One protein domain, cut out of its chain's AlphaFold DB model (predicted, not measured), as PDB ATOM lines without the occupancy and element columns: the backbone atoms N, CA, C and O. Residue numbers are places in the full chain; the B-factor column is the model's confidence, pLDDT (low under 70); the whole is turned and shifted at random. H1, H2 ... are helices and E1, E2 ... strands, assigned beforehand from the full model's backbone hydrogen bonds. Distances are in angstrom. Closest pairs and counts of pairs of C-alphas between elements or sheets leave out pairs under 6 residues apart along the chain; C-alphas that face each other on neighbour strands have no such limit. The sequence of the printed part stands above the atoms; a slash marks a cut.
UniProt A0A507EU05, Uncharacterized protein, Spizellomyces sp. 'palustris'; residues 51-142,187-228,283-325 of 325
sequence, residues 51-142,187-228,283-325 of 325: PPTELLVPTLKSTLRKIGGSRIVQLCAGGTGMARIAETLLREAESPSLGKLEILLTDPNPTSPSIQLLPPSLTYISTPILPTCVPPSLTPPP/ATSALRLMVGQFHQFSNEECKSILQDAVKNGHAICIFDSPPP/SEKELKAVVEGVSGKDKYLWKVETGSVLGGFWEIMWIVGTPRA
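Overview. This is residues 51 to 142, 187 to 228 and 283 to 325 of the 325 residues of an uncharacterized protein of Spizellomyces sp. 'palustris' (UniProt A0A507EU05). A twisted six-stranded sheet forms the core between two helix layers: it curls round H1 on one face, with H2 near the E2 edge on that face, while H4 and H5 cover the other. This makes three layers, helices on both faces of a sheet; H3 lies beyond the E2 edge, where a long unnamed stretch, residues 118 to 142, also runs past. The printed part has 177 residues, with five named helices and six named strands in the order H1 E1 H2 E2 H3 E3 H4 E4 H5 E5 E6. The mixed sheet runs E2 E1 E3 E4 E6 E5, and the class is mixed, helices and strands. The whole is compact and rounded, with a radius of gyration of the C-alphas of 15.2 A and spans of 39 by 39 by 36 A.

Along the chain. The strands are E2, residues 102 to 105; E1, 69 to 74; E3, 189 to 195, 19.7 A long; E4, 219 to 224; E6, 314 to 323, 29.5 A; and E5, 300 to 309, 27.6 A. The helices are H1, residues 53 to 66, 19.2 A; H2, 83 to 93; H3, 113 to 117; H4, 203 to 215, 17.9 A; and H5, 284 to 292. C-alpha 53 is at (92.345, 104.164, 70.763) and C-alpha 323 at (109.626, 120.843, 72.889).

Arrangement. E2, E1, E3 and E4 are parallel, neighbour to neighbour: N 72 and O 102 are 2.8 A apart, N 191 and O 71 2.8 A, and N 221 and O 192 2.8 A. E4 and E6 are antiparallel, with N 220 and O 321 2.9 A apart; E5 and E6 form an antiparallel hairpin, with N 303 and O 320 2.9 A apart. E1, H2, E2 and E3, H4, E4 are strand-helix-strand units, two parallel neighbour strands with a helix between, each with a right-handed crossover. H1 touches H2 with residues 53 to 57 alone, at a steep tilt of 51 degrees; the C-alphas of Thr 53 and Ile 85 are closest, 6.1 A. H4 touches H5, closest at the C-alphas of Lys 207 and Val 290, 5.8 A. H3 is not on the sheet. Every O i to N i+4 pair is within hydrogen-bond range in H2, H4 and H5, with 9 of 10 in H1 and 0 of 1 in H3, where 2 of 2 O i to N i+3 pairs are.

Size, cuts and confidence. The C-alphas farthest apart, of Gln 116 and Asp 298, are 41.0 A apart. Residues 143 to 186 and 229 to 282 are not printed; the gaps are 9.1 A and 9.7 A between C-alphas. No link printed whole is long. Mean pLDDT of the printed part is 82.5; stretches under 70 include residues 92 to 99 and 110 to 118.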
ATOM      1  N   PRO A  51      86.731 105.662  68.414       61.75
ATOM      2  CA  PRO A  51      87.980 106.368  68.158       61.75
ATOM      3  C   PRO A  51      89.110 105.338  68.078       61.75
ATOM      4  O   PRO A  51      89.070 104.383  68.854       61.75
ATOM      5  N   PRO A  52      90.124 105.495  67.212       68.81
ATOM      6  CA  PRO A  52      91.217 104.538  67.118       68.81
ATOM      7  C   PRO A  52      92.133 104.662  68.334       68.81
ATOM      8  O   PRO A  52      93.254 105.165  68.266       68.81
ATOM      9  N   THR A  53      91.643 104.200  69.482       73.38
ATOM     10  CA  THR A  53      92.345 104.164  70.763       73.38
ATOM     11  C   THR A  53      93.669 103.426  70.621       73.38
ATOM     12  O   THR A  53      94.643 103.832  71.242       73.38
ATOM     13  N   GLU A  54      93.739 102.431  69.734       75.19
ATOM     14  CA  GLU A  54      94.960 101.706  69.361       75.19
ATOM     15  C   GLU A  54      96.088 102.618  68.849       75.19
ATOM     16  O   GLU A  54      97.256 102.325  69.084       75.19
ATOM     17  N   LEU A  55      95.764 103.742  68.201       79.25
ATOM     18  CA  LEU A  55      96.745 104.728  67.731       79.25
ATOM     19  C   LEU A  55      96.890 105.899  68.709       79.25
ATOM     20  O   LEU A  55      98.002 106.350  69.000       79.25
ATOM     21  N   LEU A  56      95.769 106.391  69.243       85.44
ATOM     22  CA  LEU A  56      95.742 107.564  70.115       85.44
ATOM     23  C   LEU A  56      96.402 107.279  71.466       85.44
ATOM     24  O   LEU A  56      97.276 108.031  71.893       85.44
ATOM     25  N   VAL A  57      96.018 106.194  72.143       86.00
ATOM     26  CA  VAL A  57      96.453 105.908  73.518       86.00
ATOM     27  C   VAL A  57      97.973 105.721  73.606       86.00
ATOM     28  O   VAL A  57      98.593 106.405  74.430       86.00
ATOM     29  N   PRO A  58      98.634 104.904  72.757       86.69
ATOM     30  CA  PRO A  58     100.092 104.773  72.799       86.69
ATOM     31  C   PRO A  58     100.820 106.087  72.504       86.69
ATOM     32  O   PRO A  58     101.806 106.405  73.176       86.69
ATOM     33  N   THR A  59     100.315 106.876  71.552       89.69
ATOM     34  CA  THR A  59     100.887 108.178  71.175       89.69
ATOM     35  C   THR A  59     100.797 109.179  72.327       89.69
ATOM     36  O   THR A  59     101.792 109.827  72.665       89.69
ATOM     37  N   LEU A  60      99.643 109.257  72.994       90.75
ATOM     38  CA  LEU A  60      99.433 110.110  74.165       90.75
ATOM     39  C   LEU A  60     100.326 109.684  75.337       90.75
ATOM     40  O   LEU A  60     101.025 110.524  75.899       90.75
ATOM     41  N   LYS A  61     100.391 108.383  75.657       87.88
ATOM     42  CA  LYS A  61     101.262 107.850  76.723       87.88
ATOM     43  C   LYS A  61     102.741 108.113  76.442       87.88
ATOM     44  O   LYS A  61     103.475 108.518  77.338       87.88
ATOM     45  N   SER A  62     103.188 107.887  75.207       88.19
ATOM     46  CA  SER A  62     104.566 108.159  74.785       88.19
ATOM     47  C   SER A  62     104.915 109.639  74.938       88.19
ATOM     48  O   SER A  62     105.959 109.981  75.492       88.19
ATOM     49  N   THR A  63     103.999 110.517  74.526       90.81
ATOM     50  CA  THR A  63     104.173 111.970  74.626       90.81
ATOM     51  C   THR A  63     104.216 112.430  76.081       90.81
ATOM     52  O   THR A  63     105.142 113.145  76.449       90.81
ATOM     53  N   LEU A  64     103.286 111.966  76.925       88.31
ATOM     54  CA  LEU A  64     103.265 112.256  78.363       88.31
ATOM     55  C   LEU A  64     104.565 111.829  79.055       88.31
ATOM     56  O   LEU A  64     105.163 112.631  79.768       88.31
ATOM     57  N   ARG A  65     105.058 110.610  78.783       85.69
ATOM     58  CA  ARG A  65     106.351 110.145  79.313       85.69
ATOM     59  C   ARG A  65     107.504 111.039  78.873       85.69
ATOM     60  O   ARG A  65     108.334 111.403  79.697       85.69
ATOM     61  N   LYS A  66     107.544 111.409  77.591       85.88
ATOM     62  CA  LYS A  66     108.607 112.253  77.031       85.88
ATOM     63  C   LYS A  66     108.664 113.633  77.687       85.88
ATOM     64  O   LYS A  66     109.751 114.172  77.845       85.88
ATOM     65  N   ILE A  67     107.516 114.192  78.063       87.31
ATOM     66  CA  ILE A  67     107.445 115.505  78.716       87.31
ATOM     67  C   ILE A  67     107.457 115.433  80.248       87.31
ATOM     68  O   ILE A  67     107.335 116.474  80.892       87.31
ATOM     69  N   GLY A  68     107.539 114.236  80.843       83.75
ATOM     70  CA  GLY A  68     107.393 114.049  82.291       83.75
ATOM     71  C   GLY A  68     106.041 114.541  82.826       83.75
ATOM     72  O   GLY A  68     105.966 115.085  83.924       83.75
ATOM     73  N   GLY A  69     104.987 114.432  82.017       84.06
ATOM     74  CA  GLY A  69     103.673 115.002  82.293       84.06
ATOM     75  C   GLY A  69     102.660 113.981  82.788       84.06
ATOM     76  O   GLY A  69     102.702 112.814  82.402       84.06
ATOM     77  N   SER A  70     101.704 114.435  83.598       85.19
ATOM     78  CA  SER A  70     100.580 113.613  84.075       85.19
ATOM     79  C   SER A  70      99.226 114.307  83.905       85.19
ATOM     80  O   SER A  70      98.253 113.942  84.562       85.19
ATOM     81  N   ARG A  71      99.157 115.314  83.024       88.44
ATOM     82  CA  ARG A  71      97.929 116.048  82.709       88.44
ATOM     83  C   ARG A  71      97.682 116.104  81.208       88.44
ATOM     84  O   ARG A  71      98.593 116.408  80.440       88.44
ATOM     85  N   ILE A  72      96.439 115.883  80.798       90.56
ATOM     86  CA  ILE A  72      95.945 116.147  79.444       90.56
ATOM     87  C   ILE A  72      94.911 117.269  79.516       90.56
ATOM     88  O   ILE A  72      93.984 117.211  80.319       90.56
ATOM     89  N   VAL A  73      95.051 118.271  78.652       91.25
ATOM     90  CA  VAL A  73      94.066 119.340  78.459       91.25
ATOM     91  C   VAL A  73      93.485 119.211  77.059       91.25
ATOM     92  O   VAL A  73      94.141 119.552  76.073       91.25
ATOM     93  N   GLN A  74      92.258 118.704  76.970       90.94
ATOM     94  CA  GLN A  74      91.493 118.656  75.732       90.94
ATOM     95  C   GLN A  74      90.970 120.053  75.398       90.94
ATOM     96  O   GLN A  74      90.177 120.639  76.140       90.94
ATOM     97  N   LEU A  75      91.386 120.559  74.248       91.00
ATOM     98  CA  LEU A  75      90.890 121.786  73.648       91.00
ATOM     99  C   LEU A  75      89.748 121.449  72.687       91.00
ATOM    100  O   LEU A  75      89.809 120.435  71.985       91.00
ATOM    101  N   CYS A  76      88.738 122.319  72.635       87.56
ATOM    102  CA  CYS A  76      87.547 122.134  71.796       87.56
ATOM    103  C   CYS A  76      86.892 120.771  72.068       87.56
ATOM    104  O   CYS A  76      86.755 119.927  71.188       87.56
ATOM    105  N   ALA A  77      86.599 120.492  73.332       78.81
ATOM    106  CA  ALA A  77      86.069 119.207  73.756       78.81
ATOM    107  C   ALA A  77      84.713 118.887  73.083       78.81
ATOM    108  O   ALA A  77      84.434 117.720  72.789       78.81
ATOM    109  N   GLY A  78      83.895 119.902  72.792       73.44
ATOM    110  CA  GLY A  78      82.584 119.756  72.165       73.44
ATOM    111  C   GLY A  78      81.693 118.745  72.897       73.44
ATOM    112  O   GLY A  78      81.655 118.697  74.124       73.44
ATOM    113  N   GLY A  79      80.999 117.891  72.131       59.94
ATOM    114  CA  GLY A  79      80.208 116.754  72.634       59.94
ATOM    115  C   GLY A  79      81.001 115.464  72.908       59.94
ATOM    116  O   GLY A  79      80.406 114.392  73.014       59.94
ATOM    117  N   THR A  80      82.330 115.597  72.961       59.50
ATOM    118  CA  THR A  80      83.393 114.688  73.419       59.50
ATOM    119  C   THR A  80      83.362 113.229  72.965       59.50
ATOM    120  O   THR A  80      83.175 112.315  73.771       59.50
ATOM    121  N   GLY A  81      83.810 112.996  71.727       61.91
ATOM    122  CA  GLY A  81      84.412 111.718  71.302       61.91
ATOM    123  C   GLY A  81      85.653 111.286  72.111       61.91
ATOM    124  O   GLY A  81      86.207 110.215  71.886       61.91
ATOM    125  N   MET A  82      86.072 112.094  73.092       68.12
ATOM    126  CA  MET A  82      87.144 111.821  74.047       68.12
ATOM    127  C   MET A  82      86.750 110.953  75.242       68.12
ATOM    128  O   MET A  82      87.652 110.441  75.896       68.12
ATOM    129  N   ALA A  83      85.459 110.761  75.539       66.75
ATOM    130  CA  ALA A  83      85.040 110.036  76.746       66.75
ATOM    131  C   ALA A  83      85.657 108.625  76.820       66.75
ATOM    132  O   ALA A  83      86.303 108.282  77.806       66.75
ATOM    133  N   ARG A  84      85.597 107.859  75.722       69.62
ATOM    134  CA  ARG A  84      86.192 106.510  75.652       69.62
ATOM    135  C   ARG A  84      87.721 106.516  75.673       69.62
ATOM    136  O   ARG A  84      88.335 105.619  76.253       69.62
ATOM    137  N   ILE A  85      88.347 107.513  75.043       74.94
ATOM    138  CA  ILE A  85      89.811 107.669  75.051       74.94
ATOM    139  C   ILE A  85      90.277 107.943  76.482       74.94
ATOM    140  O   ILE A  85      91.220 107.313  76.951       74.94
ATOM    141  N   ALA A  86      89.583 108.833  77.186       75.94
ATOM    142  CA  ALA A  86      89.851 109.157  78.574       75.94
ATOM    143  C   ALA A  86      89.639 107.961  79.503       75.94
ATOM    144  O   ALA A  86      90.521 107.671  80.299       75.94
ATOM    145  N   GLU A  87      88.529 107.232  79.380       75.56
ATOM    146  CA  GLU A  87      88.285 106.016  80.165       75.56
ATOM    147  C   GLU A  87      89.390 104.977  79.959       75.56
ATOM    148  O   GLU A  87      89.910 104.425  80.926       75.56
ATOM    149  N   THR A  88      89.806 104.756  78.707       76.44
ATOM    150  CA  THR A  88      90.904 103.831  78.388       76.44
ATOM    151  C   THR A  88      92.222 104.305  79.001       76.44
ATOM    152  O   THR A  88      92.923 103.522  79.639       76.44
ATOM    153  N   LEU A  89      92.547 105.593  78.858       78.69
ATOM    154  CA  LEU A  89      93.754 106.186  79.432       78.69
ATOM    155  C   LEU A  89      93.769 106.108  80.956       78.69
ATOM    156  O   LEU A  89      94.805 105.780  81.519       78.69
ATOM    157  N   LEU A  90      92.648 106.396  81.614       77.31
ATOM    158  CA  LEU A  90      92.523 106.361  83.068       77.31
ATOM    159  C   LEU A  90      92.644 104.926  83.593       77.31
ATOM    160  O   LEU A  90      93.440 104.690  84.497       77.31
ATOM    161  N   ARG A  91      91.964 103.959  82.961       76.31
ATOM    162  CA  ARG A  91      92.078 102.531  83.306       76.31
ATOM    163  C   ARG A  91      93.511 102.019  83.161       76.31
ATOM    164  O   ARG A  91      93.975 101.218  83.961       76.31
ATOM    165  N   GLU A  92      94.227 102.462  82.130       69.44
ATOM    166  CA  GLU A  92      95.627 102.082  81.927       69.44
ATOM    167  C   GLU A  92      96.618 102.878  82.787       69.44
ATOM    168  O   GLU A  92      97.727 102.399  83.029       69.44
ATOM    169  N   ALA A  93      96.257 104.083  83.232       63.03
ATOM    170  CA  ALA A  93      97.069 104.922  84.113       63.03
ATOM    171  C   ALA A  93      97.051 104.444  85.573       63.03
ATOM    172  O   ALA A  93      97.981 104.748  86.313       63.03
ATOM    173  N   GLU A  94      96.062 103.633  85.969       56.91
ATOM    174  CA  GLU A  94      96.090 102.860  87.223       56.91
ATOM    175  C   GLU A  94      97.223 101.812  87.247       56.91
ATOM    176  O   GLU A  94      97.557 101.261  88.296       56.91
ATOM    177  N   SER A  95      97.873 101.565  86.104       52.78
ATOM    178  CA  SER A  95      99.120 100.810  86.030       52.78
ATOM    179  C   SER A  95     100.298 101.657  86.562       52.78
ATOM    180  O   SER A  95     100.358 102.851  86.266       52.78
ATOM    181  N   PRO A  96     101.301 101.083  87.263       53.66
ATOM    182  CA  PRO A  96     102.348 101.821  88.002       53.66
ATOM    183  C   PRO A  96     103.191 102.842  87.208       53.66
ATOM    184  O   PRO A  96     104.002 103.557  87.785       53.66
ATOM    185  N   SER A  97     103.047 102.887  85.883       53.09
ATOM    186  CA  SER A  97     103.913 103.620  84.955       53.09
ATOM    187  C   SER A  97     103.486 105.058  84.634       53.09
ATOM    188  O   SER A  97     104.316 105.798  84.110       53.09
ATOM    189  N   LEU A  98     102.236 105.472  84.904       53.78
ATOM    190  CA  LEU A  98     101.729 106.804  84.505       53.78
ATOM    191  C   LEU A  98     101.382 107.744  85.676       53.78
ATOM    192  O   LEU A  98     101.183 108.938  85.455       53.78
ATOM    193  N   GLY A  99     101.333 107.237  86.913       63.56
ATOM    194  CA  GLY A  99     100.885 108.013  88.073       63.56
ATOM    195  C   GLY A  99      99.420 108.464  87.961       63.56
ATOM    196  O   GLY A  99      98.673 108.012  87.095       63.56
ATOM    197  N   LYS A 100      98.983 109.370  88.846       76.19
ATOM    198  CA  LYS A 100      97.620 109.928  88.799       76.19
ATOM    199  C   LYS A 100      97.477 110.838  87.570       76.19
ATOM    200  O   LYS A 100      97.886 111.998  87.617       76.19
ATOM    201  N   LEU A 101      96.915 110.302  86.486       84.31
ATOM    202  CA  LEU A 101      96.588 111.051  85.272       84.31
ATOM    203  C   LEU A 101      95.373 111.952  85.517       84.31
ATOM    204  O   LEU A 101      94.336 111.496  85.992       84.31
ATOM    205  N   GLU A 102      95.492 113.224  85.155       85.81
ATOM    206  CA  GLU A 102      94.395 114.190  85.174       85.81
ATOM    207  C   GLU A 102      93.992 114.562  83.745       85.81
ATOM    208  O   GLU A 102      94.848 114.870  82.914       85.81
ATOM    209  N   ILE A 103      92.690 114.553  83.453       87.25
ATOM    210  CA  ILE A 103      92.155 114.932  82.142       87.25
ATOM    211  C   ILE A 103      91.175 116.091  82.330       87.25
ATOM    212  O   ILE A 103      90.141 115.949  82.983       87.25
ATOM    213  N   LEU A 104      91.520 117.234  81.740       87.56
ATOM    214  CA  LEU A 104      90.730 118.460  81.746       87.56
ATOM    215  C   LEU A 104      90.119 118.681  80.363       87.56
ATOM    216  O   LEU A 104      90.808 118.571  79.348       87.56
ATOM    217  N   LEU A 105      88.841 119.030  80.318       87.38
ATOM    218  CA  LEU A 105      88.102 119.339  79.099       87.38
ATOM    219  C   LEU A 105      87.797 120.836  79.044       87.38
ATOM    220  O   LEU A 105      87.355 121.417  80.033       87.38
ATOM    221  N   THR A 106      88.019 121.457  77.889       88.25
ATOM    222  CA  THR A 106      87.801 122.893  77.673       88.25
ATOM    223  C   THR A 106      87.133 123.128  76.327       88.25
ATOM    224  O   THR A 106      87.339 122.354  75.389       88.25
ATOM    225  N   ASP A 107      86.350 124.195  76.211       86.50
ATOM    226  CA  ASP A 107      85.698 124.564  74.958       86.50
ATOM    227  C   ASP A 107      85.596 126.091  74.815       86.50
ATOM    228  O   ASP A 107      85.452 126.787  75.828       86.50
ATOM    229  N   PRO A 108      85.651 126.640  73.588       85.06
ATOM    230  CA  PRO A 108      85.308 128.040  73.354       85.06
ATOM    231  C   PRO A 108      83.827 128.349  73.633       85.06
ATOM    232  O   PRO A 108      83.502 129.502  73.905       85.06
ATOM    233  N   ASN A 109      82.939 127.348  73.598       79.88
ATOM    234  CA  ASN A 109      81.509 127.481  73.863       79.88
ATOM    235  C   ASN A 109      81.012 126.475  74.934       79.88
ATOM    236  O   ASN A 109      80.428 125.433  74.616       79.88
ATOM    237  N   PRO A 110      81.209 126.780  76.230       68.00
ATOM    238  CA  PRO A 110      80.977 125.851  77.334       68.00
ATOM    239  C   PRO A 110      79.512 125.675  77.756       68.00
ATOM    240  O   PRO A 110      79.243 125.147  78.832       68.00
ATOM    241  N   THR A 111      78.541 126.102  76.948       64.31
ATOM    242  CA  THR A 111      77.108 125.922  77.246       64.31
ATOM    243  C   THR A 111      76.513 124.657  76.628       64.31
ATOM    244  O   THR A 111      75.306 124.447  76.717       64.31
ATOM    245  N   SER A 112      77.329 123.799  76.007       64.31
ATOM    246  CA  SER A 112      76.838 122.590  75.339       64.31
ATOM    247  C   SER A 112      76.155 121.618  76.323       64.31
ATOM    248  O   SER A 112      76.786 121.203  77.303       64.31
ATOM    249  N   PRO A 113      74.913 121.162  76.054       61.25
ATOM    250  CA  PRO A 113      74.221 120.159  76.872       61.25
ATOM    251  C   PRO A 113      75.024 118.865  77.067       61.25
ATOM    252  O   PRO A 113      74.849 118.161  78.062       61.25
ATOM    253  N   SER A 114      75.946 118.563  76.147       63.34
ATOM    254  CA  SER A 114      76.817 117.389  76.217       63.34
ATOM    255  C   SER A 114      77.740 117.369  77.437       63.34
ATOM    256  O   SER A 114      78.168 116.291  77.841       63.34
ATOM    257  N   ILE A 115      78.009 118.517  78.066       65.44
ATOM    258  CA  ILE A 115      78.831 118.607  79.284       65.44
ATOM    259  C   ILE A 115      78.181 117.847  80.443       65.44
ATOM    260  O   ILE A 115      78.871 117.211  81.235       65.44
ATOM    261  N   GLN A 116      76.847 117.839  80.517       65.81
ATOM    262  CA  GLN A 116      76.110 117.100  81.550       65.81
ATOM    263  C   GLN A 116      76.219 115.577  81.385       65.81
ATOM    264  O   GLN A 116      75.869 114.831  82.295       65.81
ATOM    265  N   LEU A 117      76.681 115.106  80.222       66.62
ATOM    266  CA  LEU A 117      76.833 113.689  79.903       66.62
ATOM    267  C   LEU A 117      78.243 113.163  80.201       66.62
ATOM    268  O   LEU A 117      78.520 111.998  79.908       66.62
ATOM    269  N   LEU A 118      79.133 114.001  80.738       69.88
ATOM    270  CA  LEU A 118      80.508 113.618  81.024       69.88
ATOM    271  C   LEU A 118      80.590 112.664  82.225       69.88
ATOM    272  O   LEU A 118      79.895 112.867  83.224       69.88
ATOM    273  N   PRO A 119      81.451 111.633  82.163       70.56
ATOM    274  CA  PRO A 119      81.716 110.784  83.312       70.56
ATOM    275  C   PRO A 119      82.347 111.599  84.456       70.56
ATOM    276  O   PRO A 119      83.114 112.530  84.200       70.56
ATOM    277  N   PRO A 120      82.095 111.227  85.725       71.19
ATOM    278  CA  PRO A 120      82.576 111.969  86.897       71.19
ATOM    279  C   PRO A 120      84.105 111.983  87.037       71.19
ATOM    280  O   PRO A 120      84.648 112.755  87.822       71.19
ATOM    281  N   SER A 121      84.808 111.127  86.294       72.25
ATOM    282  CA  SER A 121      86.267 111.083  86.221       72.25
ATOM    283  C   SER A 121      86.877 112.191  85.354       72.25
ATOM    284  O   SER A 121      88.096 112.362  85.367       72.25
ATOM    285  N   LEU A 122      86.060 112.934  84.601       77.81
ATOM    286  CA  LEU A 122      86.493 114.029  83.739       77.81
ATOM    287  C   LEU A 122      86.113 115.381  84.336       77.81
ATOM    288  O   LEU A 122      84.957 115.628  84.670       77.81
ATOM    289  N   THR A 123      87.084 116.289  84.398       82.62
ATOM    290  CA  THR A 123      86.852 117.662  84.852       82.62
ATOM    291  C   THR A 123      86.616 118.561  83.648       82.62
ATOM    292  O   THR A 123      87.440 118.613  82.734       82.62
ATOM    293  N   TYR A 124      85.513 119.307  83.654       83.44
ATOM    294  CA  TYR A 124      85.191 120.280  82.613       83.44
ATOM    295  C   TYR A 124      85.399 121.714  83.102       83.44
ATOM    296  O   TYR A 124      84.924 122.091  84.174       83.44
ATOM    297  N   ILE A 125      86.084 122.529  82.301       84.25
ATOM    298  CA  ILE A 125      86.319 123.942  82.585       84.25
ATOM    299  C   ILE A 125      85.208 124.771  81.944       84.25
ATOM    300  O   ILE A 125      85.132 124.898  80.727       84.25
ATOM    301  N   SER A 126      84.363 125.370  82.783       82.00
ATOM    302  CA  SER A 126      83.207 126.164  82.351       82.00
ATOM    303  C   SER A 126      83.555 127.554  81.814       82.00
ATOM    304  O   SER A 126      82.691 128.221  81.250       82.00
ATOM    305  N   THR A 127      84.795 128.019  81.982       84.25
ATOM    306  CA  THR A 127      85.246 129.278  81.379       84.25
ATOM    307  C   THR A 127      85.584 129.060  79.903       84.25
ATOM    308  O   THR A 127      86.373 128.156  79.623       84.25
ATOM    309  N   PRO A 128      85.074 129.898  78.979       86.69
ATOM    310  CA  PRO A 128      85.426 129.821  77.565       86.69
ATOM    311  C   PRO A 128      86.940 129.891  77.351       86.69
ATOM    312  O   PRO A 128      87.591 130.829  77.819       86.69
ATOM    313  N   ILE A 129      87.505 128.913  76.642       87.75
ATOM    314  CA  ILE A 129      88.939 128.863  76.322       87.75
ATOM    315  C   ILE A 129      89.108 128.699  74.817       87.75
ATOM    316  O   ILE A 129      88.692 127.702  74.228       87.75
ATOM    317  N   LEU A 130      89.757 129.686  74.198       89.69
ATOM    318  CA  LEU A 130      90.122 129.628  72.789       89.69
ATOM    319  C   LEU A 130      91.372 128.752  72.610       89.69
ATOM    320  O   LEU A 130      92.350 128.932  73.339       89.69
ATOM    321  N   PRO A 131      91.410 127.861  71.604       90.88
ATOM    322  CA  PRO A 131      92.580 127.016  71.354       90.88
ATOM    323  C   PRO A 131      93.805 127.813  70.873       90.88
ATOM    324  O   PRO A 131      94.923 127.310  70.924       90.88
ATOM    325  N   THR A 132      93.608 129.055  70.419       92.38
ATOM    326  CA  THR A 132      94.661 129.998  70.006       92.38
ATOM    327  C   THR A 132      95.247 130.810  71.164       92.38
ATOM    328  O   THR A 132      96.222 131.528  70.962       92.38
ATOM    329  N   CYS A 133      94.650 130.743  72.357       90.44
ATOM    330  CA  CYS A 133      95.067 131.518  73.523       90.44
ATOM    331  C   CYS A 133      94.747 130.733  74.799       90.44
ATOM    332  O   CYS A 133      93.822 131.058  75.548       90.44
ATOM    333  N   VAL A 134      95.488 129.648  75.022       88.12
ATOM    334  CA  VAL A 134      95.244 128.764  76.164       88.12
ATOM    335  C   VAL A 134      96.012 129.285  77.388       88.12
ATOM    336  O   VAL A 134      97.234 129.440  77.311       88.12
ATOM    337  N   PRO A 135      95.345 129.519  78.536       85.81
ATOM    338  CA  PRO A 135      95.999 130.012  79.745       85.81
ATOM    339  C   PRO A 135      97.165 129.113  80.209       85.81
ATOM    340  O   PRO A 135      96.956 127.911  80.406       85.81
ATOM    341  N   PRO A 136      98.363 129.669  80.488       79.31
ATOM    342  CA  PRO A 136      99.522 128.882  80.929       79.31
ATOM    343  C   PRO A 136      99.288 128.088  82.221       79.31
ATOM    344  O   PRO A 136      99.900 127.046  82.432       79.31
ATOM    345  N   SER A 137      98.374 128.543  83.085       79.06
ATOM    346  CA  SER A 137      98.004 127.838  84.320       79.06
ATOM    347  C   SER A 137      97.347 126.479  84.074       79.06
ATOM    348  O   SER A 137      97.420 125.607  84.935       79.06
ATOM    349  N   LEU A 138      96.695 126.291  82.922       78.88
ATOM    350  CA  LEU A 138      96.053 125.025  82.561       78.88
ATOM    351  C   LEU A 138      97.057 124.032  82.002       78.88
ATOM    352  O   LEU A 138      96.938 122.828  82.232       78.88
ATOM    353  N   THR A 139      98.054 124.546  81.289       77.31
ATOM    354  CA  THR A 139      99.089 123.739  80.668       77.31
ATOM    355  C   THR A 139     100.451 124.134  81.219       77.31
ATOM    356  O   THR A 139     101.140 124.891  80.563       77.31
ATOM    357  N   PRO A 140     100.881 123.688  82.406       75.50
ATOM    358  CA  PRO A 140     102.264 123.899  82.835       75.50
ATOM    359  C   PRO A 140     103.244 123.275  81.814       75.50
ATOM    360  O   PRO A 140     103.015 122.144  81.362       75.50
ATOM    361  N   PRO A 141     104.302 123.996  81.393       68.69
ATOM    362  CA  PRO A 141     105.296 123.463  80.463       68.69
ATOM    363  C   PRO A 141     106.145 122.368  81.130       68.69
ATOM    364  O   PRO A 141     106.147 122.261  82.361       68.69
ATOM    365  N   PRO A 142     106.880 121.559  80.343       65.69
ATOM    366  CA  PRO A 142     107.896 120.671  80.886       65.69
ATOM    367  C   PRO A 142     108.876 121.446  81.757       65.69
ATOM    368  O   PRO A 142     109.298 122.540  81.380       65.69
ATOM    369  N   ALA A 187     102.253 121.075  89.688       50.75
ATOM    370  CA  ALA A 187     102.754 121.172  88.321       50.75
ATOM    371  C   ALA A 187     103.538 119.915  87.901       50.75
ATOM    372  O   ALA A 187     104.747 119.826  88.084       50.75
ATOM    373  N   THR A 188     102.835 118.952  87.314       65.31
ATOM    374  CA  THR A 188     103.390 118.049  86.305       65.31
ATOM    375  C   THR A 188     103.083 118.639  84.935       65.31
ATOM    376  O   THR A 188     102.054 119.290  84.756       65.31
ATOM    377  N   SER A 189     103.974 118.448  83.966       81.56
ATOM    378  CA  SER A 189     103.812 118.971  82.607       81.56
ATOM    379  C   SER A 189     102.470 118.545  82.006       81.56
ATOM    380  O   SER A 189     102.004 117.423  82.226       81.56
ATOM    381  N   ALA A 190     101.864 119.412  81.204       88.62
ATOM    382  CA  ALA A 190     100.602 119.107  80.543       88.62
ATOM    383  C   ALA A 190     100.762 118.898  79.037       88.62
ATOM    384  O   ALA A 190     101.527 119.592  78.362       88.62
ATOM    385  N   LEU A 191      99.965 117.975  78.510       92.50
ATOM    386  CA  LEU A 191      99.777 117.748  77.088       92.50
ATOM    387  C   LEU A 191      98.485 118.420  76.622       92.50
ATOM    388  O   LEU A 191      97.407 118.104  77.123       92.50
ATOM    389  N   ARG A 192      98.571 119.307  75.631       94.19
ATOM    390  CA  ARG A 192      97.393 119.811  74.914       94.19
ATOM    391  C   ARG A 192      96.914 118.768  73.918       94.19
ATOM    392  O   ARG A 192      97.729 118.176  73.212       94.19
ATOM    393  N   LEU A 193      95.607 118.564  73.839       92.88
ATOM    394  CA  LEU A 193      95.002 117.582  72.951       92.88
ATOM    395  C   LEU A 193      93.846 118.190  72.161       92.88
ATOM    396  O   LEU A 193      93.010 118.892  72.719       92.88
ATOM    397  N   MET A 194      93.780 117.899  70.867       91.50
ATOM    398  CA  MET A 194      92.613 118.146  70.019       91.50
ATOM    399  C   MET A 194      92.239 116.849  69.309       91.50
ATOM    400  O   MET A 194      93.119 116.154  68.805       91.50
ATOM    401  N   VAL A 195      90.947 116.519  69.251       87.00
ATOM    402  CA  VAL A 195      90.460 115.296  68.594       87.00
ATOM    403  C   VAL A 195      89.237 115.628  67.756       87.00
ATOM    404  O   VAL A 195      88.216 116.034  68.300       87.00
ATOM    405  N   GLY A 196      89.350 115.462  66.439       83.62
ATOM    406  CA  GLY A 196      88.239 115.591  65.498       83.62
ATOM    407  C   GLY A 196      87.637 116.994  65.418       83.62
ATOM    408  O   GLY A 196      86.433 117.117  65.225       83.62
ATOM    409  N   GLN A 197      88.434 118.046  65.631       85.50
ATOM    410  CA  GLN A 197      87.978 119.445  65.557       85.50
ATOM    411  C   GLN A 197      88.906 120.339  64.726       85.50
ATOM    412  O   GLN A 197      88.563 121.478  64.428       85.50
ATOM    413  N   PHE A 198      90.099 119.866  64.355       90.44
ATOM    414  CA  PHE A 198      91.115 120.722  63.738       90.44
ATOM    415  C   PHE A 198      90.708 121.185  62.326       90.44
ATOM    416  O   PHE A 198      91.025 122.305  61.925       90.44
ATOM    417  N   HIS A 199      89.929 120.379  61.605       88.94
ATOM    418  CA  HIS A 199      89.308 120.701  60.318       88.94
ATOM    419  C   HIS A 199      88.345 121.899  60.355       88.94
ATOM    420  O   HIS A 199      88.114 122.512  59.317       88.94
ATOM    421  N   GLN A 200      87.824 122.283  61.525       88.00
ATOM    422  CA  GLN A 200      86.920 123.433  61.652       88.00
ATOM    423  C   GLN A 200      87.645 124.778  61.578       88.00
ATOM    424  O   GLN A 200      87.033 125.791  61.253       88.00
ATOM    425  N   PHE A 201      88.950 124.798  61.843       90.50
ATOM    426  CA  PHE A 201      89.754 126.015  61.840       90.50
ATOM    427  C   PHE A 201      90.302 126.301  60.444       90.50
ATOM    428  O   PHE A 201      90.607 125.379  59.684       90.50
ATOM    429  N   SER A 202      90.482 127.576  60.107       90.38
ATOM    430  CA  SER A 202      91.214 128.031  58.918       90.38
ATOM    431  C   SER A 202      92.716 127.726  59.026       90.38
ATOM    432  O   SER A 202      93.221 127.332  60.074       90.38
ATOM    433  N   ASN A 203      93.473 127.871  57.931       90.31
ATOM    434  CA  ASN A 203      94.925 127.629  57.971       90.31
ATOM    435  C   ASN A 203      95.652 128.593  58.920       90.31
ATOM    436  O   ASN A 203      96.565 128.162  59.624       90.31
ATOM    437  N   GLU A 204      95.215 129.850  58.984       91.38
ATOM    438  CA  GLU A 204      95.792 130.850  59.887       91.38
ATOM    439  C   GLU A 204      95.464 130.561  61.353       91.38
ATOM    440  O   GLU A 204      96.326 130.683  62.225       91.38
ATOM    441  N   GLU A 205      94.247 130.100  61.643       93.69
ATOM    442  CA  GLU A 205      93.871 129.676  62.993       93.69
ATOM    443  C   GLU A 205      94.623 128.412  63.412       93.69
ATOM    444  O   GLU A 205      95.195 128.385  64.496       93.69
ATOM    445  N   CYS A 206      94.715 127.399  62.544       94.44
ATOM    446  CA  CYS A 206      95.523 126.203  62.795       94.44
ATOM    447  C   CYS A 206      96.978 126.560  63.110       94.44
ATOM    448  O   CYS A 206      97.544 126.065  64.088       94.44
ATOM    449  N   LYS A 207      97.577 127.453  62.315       95.38
ATOM    450  CA  LYS A 207      98.921 127.973  62.561       95.38
ATOM    451  C   LYS A 207      98.996 128.696  63.904       95.38
ATOM    452  O   LYS A 207      99.947 128.473  64.645       95.38
ATOM    453  N   SER A 208      97.999 129.507  64.245       95.81
ATOM    454  CA  SER A 208      97.934 130.235  65.518       95.81
ATOM    455  C   SER A 208      97.822 129.300  66.728       95.81
ATOM    456  O   SER A 208      98.492 129.530  67.729       95.81
ATOM    457  N   ILE A 209      97.056 128.208  66.625       96.19
ATOM    458  CA  ILE A 209      96.957 127.166  67.662       96.19
ATOM    459  C   ILE A 209      98.328 126.522  67.908       96.19
ATOM    460  O   ILE A 209      98.783 126.420  69.050       96.19
ATOM    461  N   LEU A 210      99.020 126.114  66.838       96.44
ATOM    462  CA  LEU A 210     100.366 125.546  66.956       96.44
ATOM    463  C   LEU A 210     101.375 126.584  67.466       96.44
ATOM    464  O   LEU A 210     102.240 126.259  68.278       96.44
ATOM    465  N   GLN A 211     101.252 127.836  67.027       95.75
ATOM    466  CA  GLN A 211     102.117 128.931  67.447       95.75
ATOM    467  C   GLN A 211     101.980 129.226  68.941       95.75
ATOM    468  O   GLN A 211     102.996 129.481  69.588       95.75
ATOM    469  N   ASP A 212     100.767 129.165  69.495       94.94
ATOM    470  CA  ASP A 212     100.525 129.316  70.933       94.94
ATOM    471  C   ASP A 212     101.173 128.177  71.732       94.94
ATOM    472  O   ASP A 212     101.810 128.423  72.760       94.94
ATOM    473  N   ALA A 213     101.107 126.937  71.236       92.88
ATOM    474  CA  ALA A 213     101.809 125.818  71.862       92.88
ATOM    475  C   ALA A 213     103.331 126.044  71.873       92.88
ATOM    476  O   ALA A 213     103.946 125.927  72.934       92.88
ATOM    477  N   VAL A 214     103.917 126.441  70.733       93.38
ATOM    478  CA  VAL A 214     105.362 126.708  70.598       93.38
ATOM    479  C   VAL A 214     105.824 127.868  71.467       93.38
ATOM    480  O   VAL A 214     106.848 127.766  72.141       93.38
ATOM    481  N   LYS A 215     105.074 128.974  71.467       91.44
ATOM    482  CA  LYS A 215     105.411 130.190  72.217       91.44
ATOM    483  C   LYS A 215     105.546 129.918  73.713       91.44
ATOM    484  O   LYS A 215     106.413 130.502  74.354       91.44
ATOM    485  N   ASN A 216     104.698 129.045  74.246       88.38
ATOM    486  CA  ASN A 216     104.634 128.764  75.675       88.38
ATOM    487  C   ASN A 216     105.317 127.436  76.070       88.38
ATOM    488  O   ASN A 216     105.256 127.036  77.229       88.38
ATOM    489  N   GLY A 217     105.978 126.742  75.134       89.12
ATOM    490  CA  GLY A 217     106.734 125.524  75.442       89.12
ATOM    491  C   GLY A 217     105.862 124.315  75.797       89.12
ATOM    492  O   GLY A 217     106.306 123.426  76.517       89.12
ATOM    493  N   HIS A 218     104.614 124.256  75.325       90.62
ATOM    494  CA  HIS A 218     103.718 123.130  75.605       90.62
ATOM    495  C   HIS A 218     103.783 122.058  74.532       90.62
ATOM    496  O   HIS A 218     103.889 122.362  73.342       90.62
ATOM    497  N   ALA A 219     103.651 120.800  74.949       93.75
ATOM    498  CA  ALA A 219     103.396 119.722  74.012       93.75
ATOM    499  C   ALA A 219     101.946 119.756  73.526       93.75
ATOM    500  O   ALA A 219     101.030 120.091  74.282       93.75
ATOM    501  N   ILE A 220     101.750 119.385  72.264       95.44
ATOM    502  CA  ILE A 220     100.445 119.345  71.614       95.44
ATOM    503  C   ILE A 220     100.312 118.082  70.766       95.44
ATOM    504  O   ILE A 220     101.196 117.753  69.975       95.44
ATOM    505  N   CYS A 221      99.194 117.384  70.934       94.88
ATOM    506  CA  CYS A 221      98.761 116.282  70.088       94.88
ATOM    507  C   CYS A 221      97.439 116.663  69.423       94.88
ATOM    508  O   CYS A 221      96.509 117.122  70.083       94.88
ATOM    509  N   ILE A 222      97.339 116.464  68.117       93.31
ATOM    510  CA  ILE A 222      96.128 116.735  67.343       93.31
ATOM    511  C   ILE A 222      95.813 115.477  66.557       93.31
ATOM    512  O   ILE A 222      96.675 115.015  65.822       93.31
ATOM    513  N   PHE A 223      94.604 114.948  66.692       89.38
ATOM    514  CA  PHE A 223      94.098 113.831  65.900       89.38
ATOM    515  C   PHE A 223      92.923 114.314  65.068       89.38
ATOM    516  O   PHE A 223      92.007 114.945  65.601       89.38
ATOM    517  N   ASP A 224      92.939 114.024  63.773       87.94
ATOM    518  CA  ASP A 224      91.873 114.448  62.876       87.94
ATOM    519  C   ASP A 224      91.631 113.458  61.736       87.94
ATOM    520  O   ASP A 224      92.474 112.614  61.414       87.94
ATOM    521  N   SER A 225      90.451 113.563  61.132       83.69
ATOM    522  CA  SER A 225      90.053 112.721  60.010       83.69
ATOM    523  C   SER A 225      90.792 113.126  58.728       83.69
ATOM    524  O   SER A 225      90.944 114.323  58.472       83.69
ATOM    525  N   PRO A 226      91.230 112.163  57.900       82.88
ATOM    526  CA  PRO A 226      91.784 112.428  56.578       82.88
ATOM    527  C   PRO A 226      90.728 112.941  55.596       82.88
ATOM    528  O   PRO A 226      89.528 112.827  55.864       82.88
ATOM    529  N   PRO A 227      91.164 113.494  54.447       84.94
ATOM    530  CA  PRO A 227      90.267 113.815  53.345       84.94
ATOM    531  C   PRO A 227      89.391 112.615  52.950       84.94
ATOM    532  O   PRO A 227      89.805 111.460  53.108       84.94
ATOM    533  N   PRO A 228      88.184 112.856  52.412       83.38
ATOM    534  CA  PRO A 228      87.227 111.797  52.169       83.38
ATOM    535  C   PRO A 228      87.712 110.878  51.052       83.38
ATOM    536  O   PRO A 228      88.226 111.309  50.016       83.38
ATOM    537  N   SER A 283      94.718 117.324  54.059       89.19
ATOM    538  CA  SER A 283      95.685 116.290  53.687       89.19
ATOM    539  C   SER A 283      96.956 116.355  54.544       89.19
ATOM    540  O   SER A 283      97.305 117.396  55.104       89.19
ATOM    541  N   GLU A 284      97.723 115.263  54.570       89.44
ATOM    542  CA  GLU A 284      99.030 115.220  55.241       89.44
ATOM    543  C   GLU A 284      99.981 116.323  54.740       89.44
ATOM    544  O   GLU A 284     100.705 116.937  55.524       89.44
ATOM    545  N   LYS A 285      99.945 116.627  53.433       89.81
ATOM    546  CA  LYS A 285     100.736 117.709  52.826       89.81
ATOM    547  C   LYS A 285     100.339 119.078  53.379       89.81
ATOM    548  O   LYS A 285     101.214 119.878  53.696       89.81
ATOM    549  N   GLU A 286      99.042 119.338  53.526       91.31
ATOM    550  CA  GLU A 286      98.538 120.588  54.104       91.31
ATOM    551  C   GLU A 286      98.874 120.699  55.594       91.31
ATOM    552  O   GLU A 286      99.278 121.769  56.040       91.31
ATOM    553  N   LEU A 287      98.769 119.608  56.362       92.06
ATOM    554  CA  LEU A 287      99.170 119.598  57.774       92.06
ATOM    555  C   LEU A 287     100.668 119.882  57.935       92.06
ATOM    556  O   LEU A 287     101.047 120.711  58.763       92.06
ATOM    557  N   LYS A 288     101.515 119.259  57.108       94.00
ATOM    558  CA  LYS A 288     102.953 119.554  57.058       94.00
ATOM    559  C   LYS A 288     103.205 121.021  56.712       94.00
ATOM    560  O   LYS A 288     103.966 121.669  57.415       94.00
ATOM    561  N   ALA A 289     102.518 121.575  55.713       93.44
ATOM    562  CA  ALA A 289     102.649 122.988  55.355       93.44
ATOM    563  C   ALA A 289     102.246 123.939  56.501       93.44
ATOM    564  O   ALA A 289     102.913 124.949  56.723       93.44
ATOM    565  N   VAL A 290     101.196 123.607  57.263       94.19
ATOM    566  CA  VAL A 290     100.796 124.375  58.454       94.19
ATOM    567  C   VAL A 290     101.907 124.359  59.508       94.19
ATOM    568  O   VAL A 290     102.266 125.424  60.005       94.19
ATOM    569  N   VAL A 291     102.477 123.188  59.815       95.06
ATOM    570  CA  VAL A 291     103.600 123.045  60.765       95.06
ATOM    571  C   VAL A 291     104.837 123.811  60.287       95.06
ATOM    572  O   VAL A 291     105.463 124.526  61.069       95.06
ATOM    573  N   GLU A 292     105.162 123.721  58.997       94.38
ATOM    574  CA  GLU A 292     106.304 124.409  58.389       94.38
ATOM    575  C   GLU A 292     106.207 125.936  58.492       94.38
ATOM    576  O   GLU A 292     107.238 126.608  58.574       94.38
ATOM    577  N   GLY A 293     104.981 126.470  58.514       92.94
ATOM    578  CA  GLY A 293     104.700 127.891  58.674       92.94
ATOM    579  C   GLY A 293     104.801 128.412  60.111       92.94
ATOM    580  O   GLY A 293     104.748 129.630  60.297       92.94
ATOM    581  N   VAL A 294     104.927 127.546  61.125       95.38
ATOM    582  CA  VAL A 294     105.016 127.947  62.541       95.38
ATOM    583  C   VAL A 294     106.399 128.526  62.847       95.38
ATOM    584  O   VAL A 294     107.434 127.911  62.585       95.38
ATOM    585  N   SER A 295     106.437 129.712  63.454       94.00
ATOM    586  CA  SER A 295     107.692 130.345  63.868       94.00
ATOM    587  C   SER A 295     108.270 129.640  65.092       94.00
ATOM    588  O   SER A 295     107.565 129.402  66.073       94.00
ATOM    589  N   GLY A 296     109.568 129.328  65.052       89.56
ATOM    590  CA  GLY A 296     110.236 128.585  66.122       89.56
ATOM    591  C   GLY A 296     109.998 127.073  66.079       89.56
ATOM    592  O   GLY A 296     110.279 126.402  67.070       89.56
ATOM    593  N   LYS A 297     109.521 126.526  64.949       90.25
ATOM    594  CA  LYS A 297     109.322 125.078  64.757       90.25
ATOM    595  C   LYS A 297     110.571 124.241  65.060       90.25
ATOM    596  O   LYS A 297     110.432 123.119  65.530       90.25
ATOM    597  N   ASP A 298     111.768 124.798  64.869       91.75
ATOM    598  CA  ASP A 298     113.044 124.110  65.109       91.75
ATOM    599  C   ASP A 298     113.308 123.842  66.595       91.75
ATOM    600  O   ASP A 298     114.050 122.924  66.935       91.75
ATOM    601  N   LYS A 299     112.648 124.589  67.491       91.69
ATOM    602  CA  LYS A 299     112.654 124.329  68.940       91.69
ATOM    603  C   LYS A 299     111.808 123.114  69.316       91.69
ATOM    604  O   LYS A 299     111.772 122.725  70.478       91.69
ATOM    605  N   TYR A 300     111.092 122.540  68.356       94.75
ATOM    606  CA  TYR A 300     110.173 121.434  68.546       94.75
ATOM    607  C   TYR A 300     110.608 120.219  67.727       94.75
ATOM    608  O   TYR A 300     111.381 120.285  66.766       94.75
ATOM    609  N   LEU A 301     110.113 119.068  68.155       93.56
ATOM    610  CA  LEU A 301     110.103 117.838  67.383       93.56
ATOM    611  C   LEU A 301     108.670 117.633  66.919       93.56
ATOM    612  O   LEU A 301     107.790 117.367  67.741       93.56
ATOM    613  N   TRP A 302     108.467 117.786  65.614       95.62
ATOM    614  CA  TRP A 302     107.185 117.593  64.962       95.62
ATOM    615  C   TRP A 302     107.129 116.228  64.300       95.62
ATOM    616  O   TRP A 302     108.062 115.816  63.609       95.62
ATOM    617  N   LYS A 303     106.010 115.542  64.489       94.62
ATOM    618  CA  LYS A 303     105.634 114.361  63.722       94.62
ATOM    619  C   LYS A 303     104.263 114.606  63.128       94.62
ATOM    620  O   LYS A 303     103.357 115.003  63.853       94.62
ATOM    621  N   VAL A 304     104.139 114.385  61.825       93.56
ATOM    622  CA  VAL A 304     102.865 114.397  61.108       93.56
ATOM    623  C   VAL A 304     102.755 113.042  60.435       93.56
ATOM    624  O   VAL A 304     103.554 112.739  59.548       93.56
ATOM    625  N   GLU A 305     101.834 112.220  60.915       88.19
ATOM    626  CA  GLU A 305     101.709 110.816  60.530       88.19
ATOM    627  C   GLU A 305     100.255 110.498  60.179       88.19
ATOM    628  O   GLU A 305      99.318 111.132  60.668       88.19
ATOM    629  N   THR A 306     100.093 109.492  59.324       86.75
ATOM    630  CA  THR A 306      98.806 108.917  58.942       86.75
ATOM    631  C   THR A 306      98.850 107.440  59.296       86.75
ATOM    632  O   THR A 306      99.817 106.750  58.968       86.75
ATOM    633  N   GLY A 307      97.817 106.943  59.962       82.81
ATOM    634  CA  GLY A 307      97.705 105.544  60.350       82.81
ATOM    635  C   GLY A 307      96.329 104.997  60.042       82.81
ATOM    636  O   GLY A 307      95.354 105.742  59.946       82.81
ATOM    637  N   SER A 308      96.265 103.678  59.909       77.69
ATOM    638  CA  SER A 308      95.019 102.973  59.656       77.69
ATOM    639  C   SER A 308      94.713 101.976  60.767       77.69
ATOM    640  O   SER A 308      95.611 101.311  61.277       77.69
ATOM    641  N   VAL A 309      93.436 101.835  61.100       68.69
ATOM    642  CA  VAL A 309      92.895 100.860  62.052       68.69
ATOM    643  C   VAL A 309      91.905  99.955  61.325       68.69
ATOM    644  O   VAL A 309      91.381 100.314  60.265       68.69
ATOM    645  N   LEU A 310      91.700  98.746  61.856       66.56
ATOM    646  CA  LEU A 310      90.889  97.694  61.230       66.56
ATOM    647  C   LEU A 310      91.340  97.381  59.790       66.56
ATOM    648  O   LEU A 310      90.531  97.318  58.868       66.56
ATOM    649  N   GLY A 311      92.652  97.230  59.578       62.22
ATOM    650  CA  GLY A 311      93.202  96.799  58.287       62.22
ATOM    651  C   GLY A 311      93.035  97.798  57.137       62.22
ATOM    652  O   GLY A 311      93.021  97.383  55.983       62.22
ATOM    653  N   GLY A 312      92.896  99.098  57.427       63.19
ATOM    654  CA  GLY A 312      92.695 100.133  56.401       63.19
ATOM    655  C   GLY A 312      91.300 100.752  56.394       63.19
ATOM    656  O   GLY A 312      91.079 101.719  55.675       63.19
ATOM    657  N   PHE A 313      90.368 100.212  57.183       64.31
ATOM    658  CA  PHE A 313      88.978 100.669  57.203       64.31
ATOM    659  C   PHE A 313      88.837 102.075  57.799       64.31
ATOM    660  O   PHE A 313      88.049 102.877  57.308       64.31
ATOM    661  N   TRP A 314      89.612 102.380  58.843       68.06
ATOM    662  CA  TRP A 314      89.647 103.698  59.475       68.06
ATOM    663  C   TRP A 314      91.011 104.313  59.294       68.06
ATOM    664  O   TRP A 314      91.984 103.770  59.798       68.06
ATOM    665  N   GLU A 315      91.093 105.453  58.626       78.06
ATOM    666  CA  GLU A 315      92.320 106.238  58.571       78.06
ATOM    667  C   GLU A 315      92.203 107.423  59.532       78.06
ATOM    668  O   GLU A 315      91.160 108.072  59.622       78.06
ATOM    669  N   ILE A 316      93.278 107.700  60.264       82.81
ATOM    670  CA  ILE A 316      93.402 108.880  61.111       82.81
ATOM    671  C   ILE A 316      94.770 109.506  60.896       82.81
ATOM    672  O   ILE A 316      95.769 108.807  60.727       82.81
ATOM    673  N   MET A 317      94.807 110.832  60.903       87.50
ATOM    674  CA  MET A 317      96.053 111.583  60.876       87.50
ATOM    675  C   MET A 317      96.286 112.217  62.229       87.50
ATOM    676  O   MET A 317      95.339 112.594  62.930       87.50
ATOM    677  N   TRP A 318      97.552 112.382  62.578       91.12
ATOM    678  CA  TRP A 318      97.906 113.101  63.782       91.12
ATOM    679  C   TRP A 318      99.147 113.957  63.637       91.12
ATOM    680  O   TRP A 318     100.075 113.653  62.887       91.12
ATOM    681  N   ILE A 319      99.147 115.040  64.409       94.56
ATOM    682  CA  ILE A 319     100.292 115.909  64.636       94.56
ATOM    683  C   ILE A 319     100.715 115.733  66.089       94.56
ATOM    684  O   ILE A 319      99.896 115.879  66.995       94.56
ATOM    685  N   VAL A 320     101.999 115.474  66.317       95.69
ATOM    686  CA  VAL A 320     102.618 115.518  67.645       95.69
ATOM    687  C   VAL A 320     103.720 116.563  67.617       95.69
ATOM    688  O   VAL A 320     104.669 116.444  66.843       95.69
ATOM    689  N   GLY A 321     103.597 117.575  68.468       95.44
ATOM    690  CA  GLY A 321     104.617 118.586  68.712       95.44
ATOM    691  C   GLY A 321     105.099 118.501  70.151       95.44
ATOM    692  O   GLY A 321     104.317 118.691  71.079       95.44
ATOM    693  N   THR A 322     106.390 118.245  70.349       93.88
ATOM    694  CA  THR A 322     107.020 118.281  71.681       93.88
ATOM    695  C   THR A 322     108.204 119.240  71.684       93.88
ATOM    696  O   THR A 322     108.981 119.168  70.726       93.88
ATOM    697  N   PRO A 323     108.404 120.055  72.735       90.94
ATOM    698  CA  PRO A 323     109.626 120.843  72.889       90.94
ATOM    699  C   PRO A 323     110.877 119.960  72.781       90.94
ATOM    700  O   PRO A 323     110.868 118.806  73.228       90.94
ATOM    701  N   ARG A 324     111.943 120.476  72.165       85.75
ATOM    702  CA  ARG A 324     113.283 119.887  72.280       85.75
ATOM    703  C   ARG A 324     113.798 120.154  73.696       85.75
ATOM    704  O   ARG A 324     113.596 121.252  74.210       85.75
ATOM    705  N   ALA A 325     114.372 119.117  74.306       64.25
ATOM    706  CA  ALA A 325     115.091 119.230  75.570       64.25
ATOM    707  C   ALA A 325     116.377 120.040  75.379       64.25
ATOM    708  O   ALA A 325     116.934 119.969  74.256       64.25
TER     709      ALA A 325